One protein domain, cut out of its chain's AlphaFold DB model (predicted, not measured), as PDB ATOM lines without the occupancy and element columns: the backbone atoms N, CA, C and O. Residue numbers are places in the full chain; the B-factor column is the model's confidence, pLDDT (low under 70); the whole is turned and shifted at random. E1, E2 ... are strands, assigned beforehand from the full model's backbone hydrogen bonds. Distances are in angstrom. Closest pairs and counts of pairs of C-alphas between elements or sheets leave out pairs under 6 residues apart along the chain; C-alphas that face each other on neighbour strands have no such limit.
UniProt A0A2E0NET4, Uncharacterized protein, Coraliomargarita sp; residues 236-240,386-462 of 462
ATOM      1  N   VAL A 236     157.857 133.840 111.889       93.31
ATOM      2  CA  VAL A 236     157.304 133.356 113.154       93.31
ATOM      3  C   VAL A 236     156.687 131.996 112.891       93.31
ATOM      4  O   VAL A 236     155.723 131.902 112.131       93.31
ATOM      5  N   ILE A 237     157.244 130.952 113.495       92.31
ATOM      6  CA  ILE A 237     156.779 129.580 113.318       92.31
ATOM      7  C   ILE A 237     156.018 129.149 114.569       92.31
ATOM      8  O   ILE A 237     156.546 129.108 115.680       92.31
ATOM      9  N   GLU A 238     154.744 128.829 114.377       90.19
ATOM     10  CA  GLU A 238     153.860 128.243 115.373       90.19
ATOM     11  C   GLU A 238     153.618 126.780 115.010       90.19
ATOM     12  O   GLU A 238     152.695 126.458 114.257       90.19
ATOM     13  N   ASN A 239     154.462 125.901 115.543       90.38
ATOM     14  CA  ASN A 239     154.337 124.459 115.378       90.38
ATOM     15  C   ASN A 239     153.895 123.836 116.704       90.38
ATOM     16  O   ASN A 239     154.538 124.026 117.737       90.38
ATOM     17  N   ARG A 240     152.755 123.147 116.691       88.06
ATOM     18  CA  ARG A 240     152.129 122.580 117.888       88.06
ATOM     19  C   ARG A 240     151.766 121.129 117.634       88.06
ATOM     20  O   ARG A 240     151.404 120.774 116.517       88.06
ATOM     21  N   ALA A 386     155.237 118.819 113.511       90.81
ATOM     22  CA  ALA A 386     155.254 118.731 112.059       90.81
ATOM     23  C   ALA A 386     156.669 119.057 111.539       90.81
ATOM     24  O   ALA A 386     157.232 120.067 111.973       90.81
ATOM     25  N   PRO A 387     157.263 118.247 110.647       90.81
ATOM     26  CA  PRO A 387     158.590 118.525 110.111       90.81
ATOM     27  C   PRO A 387     158.626 119.870 109.386       90.81
ATOM     28  O   PRO A 387     157.745 120.184 108.581       90.81
ATOM     29  N   VAL A 388     159.655 120.666 109.669       92.25
ATOM     30  CA  VAL A 388     159.912 121.936 108.986       92.25
ATOM     31  C   VAL A 388     161.396 122.007 108.678       92.25
ATOM     32  O   VAL A 388     162.217 122.138 109.587       92.25
ATOM     33  N   VAL A 389     161.734 121.933 107.395       92.06
ATOM     34  CA  VAL A 389     163.127 121.851 106.952       92.06
ATOM     35  C   VAL A 389     163.432 122.941 105.929       92.06
ATOM     36  O   VAL A 389     162.581 123.316 105.124       92.06
ATOM     37  N   LEU A 390     164.643 123.483 105.968       92.75
ATOM     38  CA  LEU A 390     165.142 124.422 104.971       92.75
ATOM     39  C   LEU A 390     165.654 123.645 103.756       92.75
ATOM     40  O   LEU A 390     166.433 122.703 103.901       92.75
ATOM     41  N   ILE A 391     165.255 124.065 102.559       90.62
ATOM     42  CA  ILE A 391     165.724 123.476 101.304       90.62
ATOM     43  C   ILE A 391     167.068 124.102 100.931       90.62
ATOM     44  O   ILE A 391     167.198 125.329 100.873       90.62
ATOM     45  N   ASN A 392     168.063 123.265 100.636       86.56
ATOM     46  CA  ASN A 392     169.291 123.725 100.003       86.56
ATOM     47  C   ASN A 392     169.050 123.856  98.487       86.56
ATOM     48  O   ASN A 392     168.765 122.851  97.833       86.56
ATOM     49  N   PRO A 393     169.182 125.058  97.893       79.81
ATOM     50  CA  PRO A 393     168.939 125.253  96.462       79.81
ATOM     51  C   PRO A 393     169.922 124.486  95.564       79.81
ATOM     52  O   PRO A 393     169.650 124.307  94.377       79.81
ATOM     53  N   TYR A 394     171.057 124.042  96.109       81.06
ATOM     54  CA  TYR A 394     172.084 123.296  95.384       81.06
ATOM     55  C   TYR A 394     172.040 121.783  95.632       81.06
ATOM     56  O   TYR A 394     172.684 121.040  94.895       81.06
ATOM     57  N   ASP A 395     171.299 121.334  96.649       84.19
ATOM     58  CA  ASP A 395     171.204 119.928  97.041       84.19
ATOM     59  C   ASP A 395     169.863 119.644  97.735       84.19
ATOM     60  O   ASP A 395     169.729 119.706  98.957       84.19
ATOM     61  N   THR A 396     168.840 119.345  96.937       79.25
ATOM     62  CA  THR A 396     167.483 119.100  97.444       79.25
ATOM     63  C   THR A 396     167.361 117.819  98.265       79.25
ATOM     64  O   THR A 396     166.378 117.668  98.982       79.25
ATOM     65  N   ASP A 397     168.340 116.914  98.178       84.19
ATOM     66  CA  ASP A 397     168.306 115.622  98.864       84.19
ATOM     67  C   ASP A 397     168.781 115.731 100.324       84.19
ATOM     68  O   ASP A 397     168.535 114.828 101.123       84.19
ATOM     69  N   ASN A 398     169.425 116.847 100.691       84.75
ATOM     70  CA  ASN A 398     169.950 117.101 102.032       84.75
ATOM     71  C   ASN A 398     169.382 118.402 102.635       84.75
ATOM     72  O   ASN A 398     170.124 119.369 102.847       84.75
ATOM     73  N   PRO A 399     168.067 118.464 102.916       88.12
ATOM     74  CA  PRO A 399     167.480 119.612 103.589       88.12
ATOM     75  C   PRO A 399     167.960 119.708 105.046       88.12
ATOM     76  O   PRO A 399     168.250 118.704 105.699       88.12
ATOM     77  N   LEU A 400     168.019 120.929 105.577       89.12
ATOM     78  CA  LEU A 400     168.413 121.184 106.962       89.12
ATOM     79  C   LEU A 400     167.182 121.229 107.865       89.12
ATOM     80  O   LEU A 400     166.313 122.082 107.692       89.12
ATOM     81  N   ASP A 401     167.140 120.365 108.875       87.75
ATOM     82  CA  ASP A 401     166.115 120.435 109.915       87.75
ATOM     83  C   ASP A 401     166.278 121.711 110.756       87.75
ATOM     84  O   ASP A 401     167.348 121.994 111.305       87.75
ATOM     85  N   LEU A 402     165.198 122.489 110.873       87.44
ATOM     86  CA  LEU A 402     165.178 123.703 111.687       87.44
ATOM     87  C   LEU A 402     165.123 123.427 113.196       87.44
ATOM     88  O   LEU A 402     165.128 124.386 113.979       87.44
ATOM     89  N   ASN A 403     165.049 122.151 113.596       84.12
ATOM     90  CA  ASN A 403     165.076 121.670 114.974       84.12
ATOM     91  C   ASN A 403     164.141 122.491 115.870       84.12
ATOM     92  O   ASN A 403     164.542 123.059 116.889       84.12
ATOM     93  N   LEU A 404     162.891 122.635 115.425       82.75
ATOM     94  CA  LEU A 404     161.881 123.378 116.165       82.75
ATOM     95  C   LEU A 404     161.621 122.702 117.513       82.75
ATOM     96  O   LEU A 404     161.586 121.478 117.631       82.75
ATOM     97  N   THR A 405     161.396 123.517 118.530       77.00
ATOM     98  CA  THR A 405     160.989 123.082 119.859       77.00
ATOM     99  C   THR A 405     159.492 123.311 120.039       77.00
ATOM    100  O   THR A 405     158.896 124.243 119.501       77.00
ATOM    101  N   SER A 406     158.824 122.453 120.811       65.56
ATOM    102  CA  SER A 406     157.417 122.699 121.119       65.56
ATOM    103  C   SER A 406     157.361 123.770 122.211       65.56
ATOM    104  O   SER A 406     157.434 123.450 123.398       65.56
ATOM    105  N   VAL A 407     157.270 125.046 121.842       61.59
ATOM    106  CA  VAL A 407     157.033 126.147 122.792       61.59
ATOM    107  C   VAL A 407     155.622 126.708 122.643       61.59
ATOM    108  O   VAL A 407     155.099 126.847 121.539       61.59
ATOM    109  N   ASP A 408     154.993 127.059 123.772       61.12
ATOM    110  CA  ASP A 408     153.569 127.429 123.841       61.12
ATOM    111  C   ASP A 408     153.208 128.733 123.095       61.12
ATOM    112  O   ASP A 408     152.028 129.082 122.990       61.12
ATOM    113  N   TRP A 409     154.195 129.478 122.587       64.62
ATOM    114  CA  TRP A 409     154.042 130.887 122.206       64.62
ATOM    115  C   TRP A 409     154.660 131.303 120.860       64.62
ATOM    116  O   TRP A 409     154.476 132.467 120.522       64.62
ATOM    117  N   SER A 410     155.230 130.385 120.057       83.75
ATOM    118  CA  SER A 410     155.926 130.595 118.754       83.75
ATOM    119  C   SER A 410     157.447 130.776 118.827       83.75
ATOM    120  O   SER A 410     157.977 131.251 119.829       83.75
ATOM    121  N   GLU A 411     158.140 130.415 117.741       88.19
ATOM    122  CA  GLU A 411     159.579 130.628 117.560       88.19
ATOM    123  C   GLU A 411     159.854 131.613 116.429       88.19
ATOM    124  O   GLU A 411     159.370 131.451 115.308       88.19
ATOM    125  N   ASN A 412     160.686 132.614 116.709       89.94
ATOM    126  CA  ASN A 412     161.216 133.488 115.672       89.94
ATOM    127  C   ASN A 412     162.407 132.799 115.010       89.94
ATOM    128  O   ASN A 412     163.370 132.424 115.682       89.94
ATOM    129  N   ARG A 413     162.345 132.674 113.689       90.94
ATOM    130  CA  ARG A 413     163.443 132.202 112.851       90.94
ATOM    131  C   ARG A 413     163.820 133.283 111.844       90.94
ATOM    132  O   ARG A 413     162.955 134.023 111.362       90.94
ATOM    133  N   TYR A 414     165.110 133.387 111.555       91.69
ATOM    134  CA  TYR A 414     165.665 134.416 110.683       91.69
ATOM    135  C   TYR A 414     166.239 133.783 109.431       91.69
ATOM    136  O   TYR A 414     166.968 132.799 109.495       91.69
ATOM    137  N   PHE A 415     165.887 134.375 108.300       92.88
ATOM    138  CA  PHE A 415     166.203 133.868 106.978       92.88
ATOM    139  C   PHE A 415     166.601 135.016 106.064       92.88
ATOM    140  O   PHE A 415     166.244 136.176 106.286       92.88
ATOM    141  N   LEU A 416     167.275 134.679 104.981       92.75
ATOM    142  CA  LEU A 416     167.473 135.550 103.845       92.75
ATOM    143  C   LEU A 416     166.364 135.346 102.810       92.75
ATOM    144  O   LEU A 416     165.780 134.277 102.632       92.75
ATOM    145  N   ARG A 417     166.036 136.430 102.116       94.06
ATOM    146  CA  ARG A 417     164.948 136.462 101.144       94.06
ATOM    147  C   ARG A 417     165.166 135.446 100.018       94.06
ATOM    148  O   ARG A 417     166.242 135.402  99.425       94.06
ATOM    149  N   ARG A 418     164.076 134.770  99.639       93.31
ATOM    150  CA  ARG A 418     163.961 133.661  98.670       93.31
ATOM    151  C   ARG A 418     164.466 132.303  99.146       93.31
ATOM    152  O   ARG A 418     164.364 131.362  98.370       93.31
ATOM    153  N   GLN A 419     164.904 132.173 100.393       92.69
ATOM    154  CA  GLN A 419     165.025 130.851 100.990       92.69
ATOM    155  C   GLN A 419     163.662 130.151 101.039       92.69
ATOM    156  O   GLN A 419     162.612 130.802 101.130       92.69
ATOM    157  N   GLU A 420     163.690 128.825 100.951       93.12
ATOM    158  CA  GLU A 420     162.499 127.990 100.836       93.12
ATOM    159  C   GLU A 420     162.450 126.970 101.962       93.12
ATOM    160  O   GLU A 420     163.435 126.294 102.253       93.12
ATOM    161  N   ILE A 421     161.287 126.871 102.597       93.94
ATOM    162  CA  ILE A 421     161.029 125.935 103.685       93.94
ATOM    163  C   ILE A 421     160.074 124.862 103.171       93.94
ATOM    164  O   ILE A 421     159.002 125.185 102.661       93.94
ATOM    165  N   LEU A 422     160.442 123.598 103.335       93.31
ATOM    166  CA  LEU A 422     159.569 122.459 103.091       93.31
ATOM    167  C   LEU A 422     158.779 122.139 104.365       93.31
ATOM    168  O   LEU A 422     159.335 122.049 105.462       93.31
ATOM    169  N   LEU A 423     157.468 121.990 104.199       94.38
ATOM    170  CA  LEU A 423     156.511 121.732 105.267       94.38
ATOM    171  C   LEU A 423     156.022 120.293 105.170       94.38
ATOM    172  O   LEU A 423     155.518 119.895 104.119       94.38
ATOM    173  N   GLY A 424     156.139 119.539 106.258       92.19
ATOM    174  CA  GLY A 424     155.645 118.169 106.360       92.19
ATOM    175  C   GLY A 424     154.397 118.041 107.229       92.19
ATOM    176  O   GLY A 424     154.045 118.954 107.983       92.19
ATOM    177  N   ASP A 425     153.751 116.882 107.136       91.88
ATOM    178  CA  ASP A 425     152.729 116.448 108.087       91.88
ATOM    179  C   ASP A 425     153.368 115.797 109.325       91.88
ATOM    180  O   ASP A 425     154.380 115.102 109.212       91.88
ATOM    181  N   PRO A 426     152.779 115.967 110.522       91.56
ATOM    182  CA  PRO A 426     153.314 115.377 111.747       91.56
ATOM    183  C   PRO A 426     153.021 113.875 111.891       91.56
ATOM    184  O   PRO A 426     153.598 113.225 112.758       91.56
ATOM    185  N   TRP A 427     152.121 113.309 111.084       90.75
ATOM    186  CA  TRP A 427     151.740 111.894 111.140       90.75
ATOM    187  C   TRP A 427     152.350 111.088 109.991       90.75
ATOM    188  O   TRP A 427     152.711 111.623 108.942       90.75
ATOM    189  N   PHE A 428     152.422 109.772 110.193       88.31
ATOM    190  CA  PHE A 428     152.922 108.832 109.198       88.31
ATOM    191  C   PHE A 428     151.804 108.309 108.296       88.31
ATOM    192  O   PHE A 428     150.692 108.015 108.738       88.31
ATOM    193  N   TYR A 429     152.150 108.149 107.031       87.69
ATOM    194  CA  TYR A 429     151.399 107.449 106.008       87.69
ATOM    195  C   TYR A 429     152.095 106.133 105.698       87.69
ATOM    196  O   TYR A 429     153.319 106.057 105.729       87.69
ATOM    197  N   GLU A 430     151.323 105.109 105.363       90.75
ATOM    198  CA  GLU A 430     151.849 103.824 104.910       90.75
ATOM    199  C   GLU A 430     151.814 103.783 103.378       90.75
ATOM    200  O   GLU A 430     150.807 104.143 102.756       90.75
ATOM    201  N   ASN A 431     152.927 103.408 102.747       89.88
ATOM    202  CA  ASN A 431     152.978 103.216 101.300       89.88
ATOM    203  C   ASN A 431     152.430 101.824 100.903       89.88
ATOM    204  O   ASN A 431     152.006 101.028 101.736       89.88
ATOM    205  N   ILE A 432     152.429 101.516  99.601       92.44
ATOM    206  CA  ILE A 432     151.937 100.224  99.079       92.44
ATOM    207  C   ILE A 432     152.784  99.039  99.585       92.44
ATOM    208  O   ILE A 432     152.283  97.917  99.664       92.44
ATOM    209  N   ASP A 433     154.046  99.294  99.930       93.06
ATOM    210  CA  ASP A 433     155.018  98.304 100.393       93.06
ATOM    211  C   ASP A 433     155.015  98.129 101.928       93.06
ATOM    212  O   ASP A 433     155.687  97.234 102.442       93.06
ATOM    213  N   GLY A 434     154.216  98.920 102.657       90.56
ATOM    214  CA  GLY A 434     154.104  98.886 104.118       90.56
ATOM    215  C   GLY A 434     155.088  99.790 104.872       90.56
ATOM    216  O   GLY A 434     155.145  99.743 106.100       90.56
ATOM    217  N   ASP A 435     155.873 100.612 104.172       91.62
ATOM    218  CA  ASP A 435     156.799 101.549 104.811       91.62
ATOM    219  C   ASP A 435     156.074 102.823 105.256       91.62
ATOM    220  O   ASP A 435     155.265 103.399 104.520       91.62
ATOM    221  N   LEU A 436     156.421 103.290 106.457       88.94
ATOM    222  CA  LEU A 436     155.912 104.533 107.024       88.94
ATOM    223  C   LEU A 436     156.730 105.736 106.539       88.94
ATOM    224  O   LEU A 436     157.958 105.730 106.617       88.94
ATOM    225  N   TYR A 437     156.053 106.793 106.099       87.00
ATOM    226  CA  TYR A 437     156.667 108.054 105.678       87.00
ATOM    227  C   TYR A 437     155.821 109.259 106.103       87.00
ATOM    228  O   TYR A 437     154.608 109.151 106.254       87.00
ATOM    229  N   GLN A 438     156.445 110.419 106.291       86.69
ATOM    230  CA  GLN A 438     155.731 111.685 106.487       86.69
ATOM    231  C   GLN A 438     155.537 112.363 105.132       86.69
ATOM    232  O   GLN A 438     156.465 112.411 104.322       86.69
ATOM    233  N   ALA A 439     154.329 112.852 104.861       87.56
ATOM    234  CA  ALA A 439     154.038 113.503 103.591       87.56
ATOM    235  C   ALA A 439     154.562 114.942 103.574       87.56
ATOM    236  O   ALA A 439     154.440 115.680 104.553       87.56
ATOM    237  N   GLU A 440     155.091 115.348 102.425       89.06
ATOM    238  CA  GLU A 440     155.374 116.746 102.118       89.06
ATOM    239  C   GLU A 440     154.070 117.460 101.748       89.06
ATOM    240  O   GLU A 440     153.353 117.061 100.827       89.06
ATOM    241  N   VAL A 441     153.762 118.531 102.469       89.69
ATOM    242  CA  VAL A 441     152.516 119.296 102.330       89.69
ATOM    243  C   VAL A 441     152.697 120.463 101.367       89.69
ATOM    244  O   VAL A 441     151.778 120.822 100.626       89.69
ATOM    245  N   GLY A 442     153.880 121.080 101.363       91.25
ATOM    246  CA  GLY A 442     154.186 122.159 100.435       91.25
ATOM    247  C   GLY A 442     155.462 122.920 100.759       91.25
ATOM    248  O   GLY A 442     156.120 122.682 101.768       91.25
ATOM    249  N   ILE A 443     155.778 123.869  99.881       93.19
ATOM    250  CA  ILE A 443     156.965 124.719  99.974       93.19
ATOM    251  C   ILE A 443     156.531 126.152 100.275       93.19
ATOM    252  O   ILE A 443     155.669 126.715  99.597       93.19
ATOM    253  N   PHE A 444     157.156 126.751 101.283       95.06
ATOM    254  CA  PHE A 444     156.996 128.147 101.648       95.06
ATOM    255  C   PHE A 444     158.229 128.957 101.230       95.06
ATOM    256  O   PHE A 444     159.283 128.881 101.859       95.06
ATOM    257  N   THR A 445     158.088 129.769 100.178       94.62
ATOM    258  CA  THR A 445     159.142 130.686  99.717       94.62
ATOM    259  C   THR A 445     159.082 132.014 100.477       94.62
ATOM    260  O   THR A 445     158.086 132.749 100.431       94.62
ATOM    261  N   ILE A 446     160.182 132.392 101.126       94.94
ATOM    262  CA  ILE A 446     160.250 133.577 101.985       94.94
ATOM    263  C   ILE A 446     160.450 134.839 101.140       94.94
ATOM    264  O   ILE A 446     161.557 135.191 100.732       94.94
ATOM    265  N   ILE A 447     159.364 135.560 100.867       94.19
ATOM    266  CA  ILE A 447     159.395 136.761 100.008       94.19
ATOM    267  C   ILE A 447     159.088 138.072 100.737       94.19
ATOM    268  O   ILE A 447     159.314 139.144 100.160       94.19
ATOM    269  N   LYS A 448     158.557 137.996 101.963       94.62
ATOM    270  CA  LYS A 448     158.168 139.144 102.793       94.62
ATOM    271  C   LYS A 448     159.144 139.310 103.965       94.62
ATOM    272  O   LYS A 448     159.552 138.295 104.520       94.62
ATOM    273  N   PRO A 449     159.420 140.553 104.410       93.69
ATOM    274  CA  PRO A 449     160.269 140.808 105.580       93.69
ATOM    275  C   PRO A 449     159.744 140.170 106.870       93.69
ATOM    276  O   PRO A 449     160.516 139.842 107.759       93.69
ATOM    277  N   PHE A 450     158.424 140.002 106.974       95.12
ATOM    278  CA  PHE A 450     157.772 139.335 108.090       95.12
ATOM    279  C   PHE A 450     156.716 138.372 107.559       95.12
ATOM    280  O   PHE A 450     155.888 138.760 106.725       95.12
ATOM    281  N   SER A 451     156.746 137.134 108.045       95.31
ATOM    282  CA  SER A 451     155.745 136.109 107.750       95.31
ATOM    283  C   SER A 451     155.414 135.305 109.002       95.31
ATOM    284  O   SER A 451     156.222 135.210 109.924       95.31
ATOM    285  N   THR A 452     154.226 134.711 109.029       93.88
ATOM    286  CA  THR A 452     153.811 133.799 110.097       93.88
ATOM    287  C   THR A 452     153.400 132.488 109.464       93.88
ATOM    288  O   THR A 452     152.569 132.483 108.563       93.88
ATOM    289  N   LEU A 453     153.982 131.402 109.949       93.44
ATOM    290  CA  LEU A 453     153.686 130.045 109.535       93.44
ATOM    291  C   LEU A 453     153.067 129.325 110.733       93.44
ATOM    292  O   LEU A 453     153.709 129.188 111.773       93.44
ATOM    293  N   ARG A 454     151.815 128.885 110.606       90.75
ATOM    294  CA  ARG A 454     151.080 128.228 111.695       90.75
ATOM    295  C   ARG A 454     150.535 126.886 111.246       90.75
ATOM    296  O   ARG A 454     149.707 126.840 110.337       90.75
ATOM    297  N   PHE A 455     150.920 125.828 111.944       91.06
ATOM    298  CA  PHE A 455     150.205 124.561 111.884       91.06
ATOM    299  C   PHE A 455     149.012 124.638 112.839       91.06
ATOM    300  O   PHE A 455     149.194 125.062 113.974       91.06
ATOM    301  N   ASP A 456     147.793 124.324 112.391       87.31
ATOM    302  CA  ASP A 456     146.568 124.468 113.201       87.31
ATOM    303  C   ASP A 456     146.053 123.158 113.829       87.31
ATOM    304  O   ASP A 456     145.000 123.161 114.478       87.31
ATOM    305  N   GLY A 457     146.809 122.069 113.658       87.06
ATOM    306  CA  GLY A 457     146.434 120.704 114.028       87.06
ATOM    307  C   GLY A 457     145.939 119.861 112.848       87.06
ATOM    308  O   GLY A 457     145.837 118.644 112.985       87.06
ATOM    309  N   GLU A 458     145.655 120.481 111.702       88.50
ATOM    310  CA  GLU A 458     145.211 119.802 110.480       88.50
ATOM    311  C   GLU A 458     146.049 120.202 109.261       88.50
ATOM    312  O   GLU A 458     146.346 119.362 108.420       88.50
ATOM    313  N   LYS A 459     146.434 121.477 109.151       90.88
ATOM    314  CA  LYS A 459     147.215 121.986 108.021       90.88
ATOM    315  C   LYS A 459     148.069 123.194 108.386       90.88
ATOM    316  O   LYS A 459     147.843 123.895 109.376       90.88
ATOM    317  N   TRP A 460     149.020 123.484 107.508       92.75
ATOM    318  CA  TRP A 460     149.801 124.713 107.540       92.75
ATOM    319  C   TRP A 460     149.023 125.902 106.959       92.75
ATOM    320  O   TRP A 460     148.346 125.793 105.938       92.75
ATOM    321  N   ASN A 461     149.155 127.058 107.607       91.75
ATOM    322  CA  ASN A 461     148.596 128.342 107.192       91.75
ATOM    323  C   ASN A 461     149.733 129.374 107.101       91.75
ATOM    324  O   ASN A 461     150.493 129.512 108.067       91.75
ATOM    325  N   TYR A 462     149.843 130.087 105.973       88.12
ATOM    326  CA  TYR A 462     150.898 131.077 105.704       88.12
ATOM    327  C   TYR A 462     150.483 132.165 104.703       88.12
ATOM    328  O   TYR A 462     149.573 131.907 103.879       88.12
TER     329      TYR A 462
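This is residues 236 to 240 and 386 to 462 of the 462 residues of an uncharacterized protein of Coraliomargarita sp (UniProt A0A2E0NET4). Two strongly twisted sheets lie only partly face to face: a curled sheet of four strands, like part of a barrel, and a smaller one of three across from it, with the barrel left open between E6 and E7 and between E3 and E4. The long hairpin E5 and E6 of the larger sheet runs on past its neighbour strand E2 and past the smaller sheet as a two-stranded arm, bent in E5 at residue 427, and this arm with the link from residue 431 to 435 at its tip makes one end of the longest axis. The printed part has 82 residues with no named helix and seven named strands in the order E1 to E7, and its class is all strand. The larger sheet has the order E3, E2, E5, E6, all antiparallel; the smaller has the order E4, E1, E7, mixed. The whole is compact, with a radius of gyration of the C-alphas of 13.4 A and spans of 43 by 34 by 19 A.

In the larger sheet, E5, residues 420 to 430, and E6, residues 436 to 445, form an antiparallel hairpin at 159 degrees, with N 423 and O 442 at 2.9 A and N 429 and O 437 at 2.8 A. E5 bends by 76 degrees at residue 427. On the other side of E5 from E6 is E2, residues 388 to 392, antiparallel at 127 degrees, with N 422 and O 389 at 2.8 A. E2 and the edge strand E3, residues 395 to 401, form a hairpin at 143 degrees, with N 390 and O 400 at 2.8 A. Across the sheet the strands' lines turn by 86 degrees. In the smaller sheet the inner strand E1, residues 236 to 238, is parallel to E7, residues 450 to 455, at 8 degrees, with N 453 and O 236 at 2.8 A. E4, residues 411 to 416, is antiparallel to E1 at 137 degrees, with N 237 and O 411 at 2.8 A. Residues 454 to 455 of E7 also pair antiparallel with residues 460 to 461. Among the pairs that are apart are E2 and E4, E6 and E7, and E3 and E4.

E5 is 26.7 A long and begins at C-alpha 420, (162.499, 127.990, 100.836). E6 is 27.3 A long, E2 13.1 A and E3 13.9 A. E1, 6.6 A, begins at C-alpha 236, (157.304, 133.356, 113.154). E4 is 16.6 A long, and E7, 17.0 A, ends at C-alpha 455, (150.205, 124.561, 111.884).

The two C-alphas farthest apart, those of Asp 433 and Pro 449, are 43.1 A apart, and the outline is only just flat. Residues 241 to 385 are not printed, and C-alphas 240 and 386 are 7.7 A apart across the cut. Of the links that are printed whole, E3 to E4 is short and the others are tight. The mean pLDDT of the printed part is 88.7, and residues 406 to 409 are under 70.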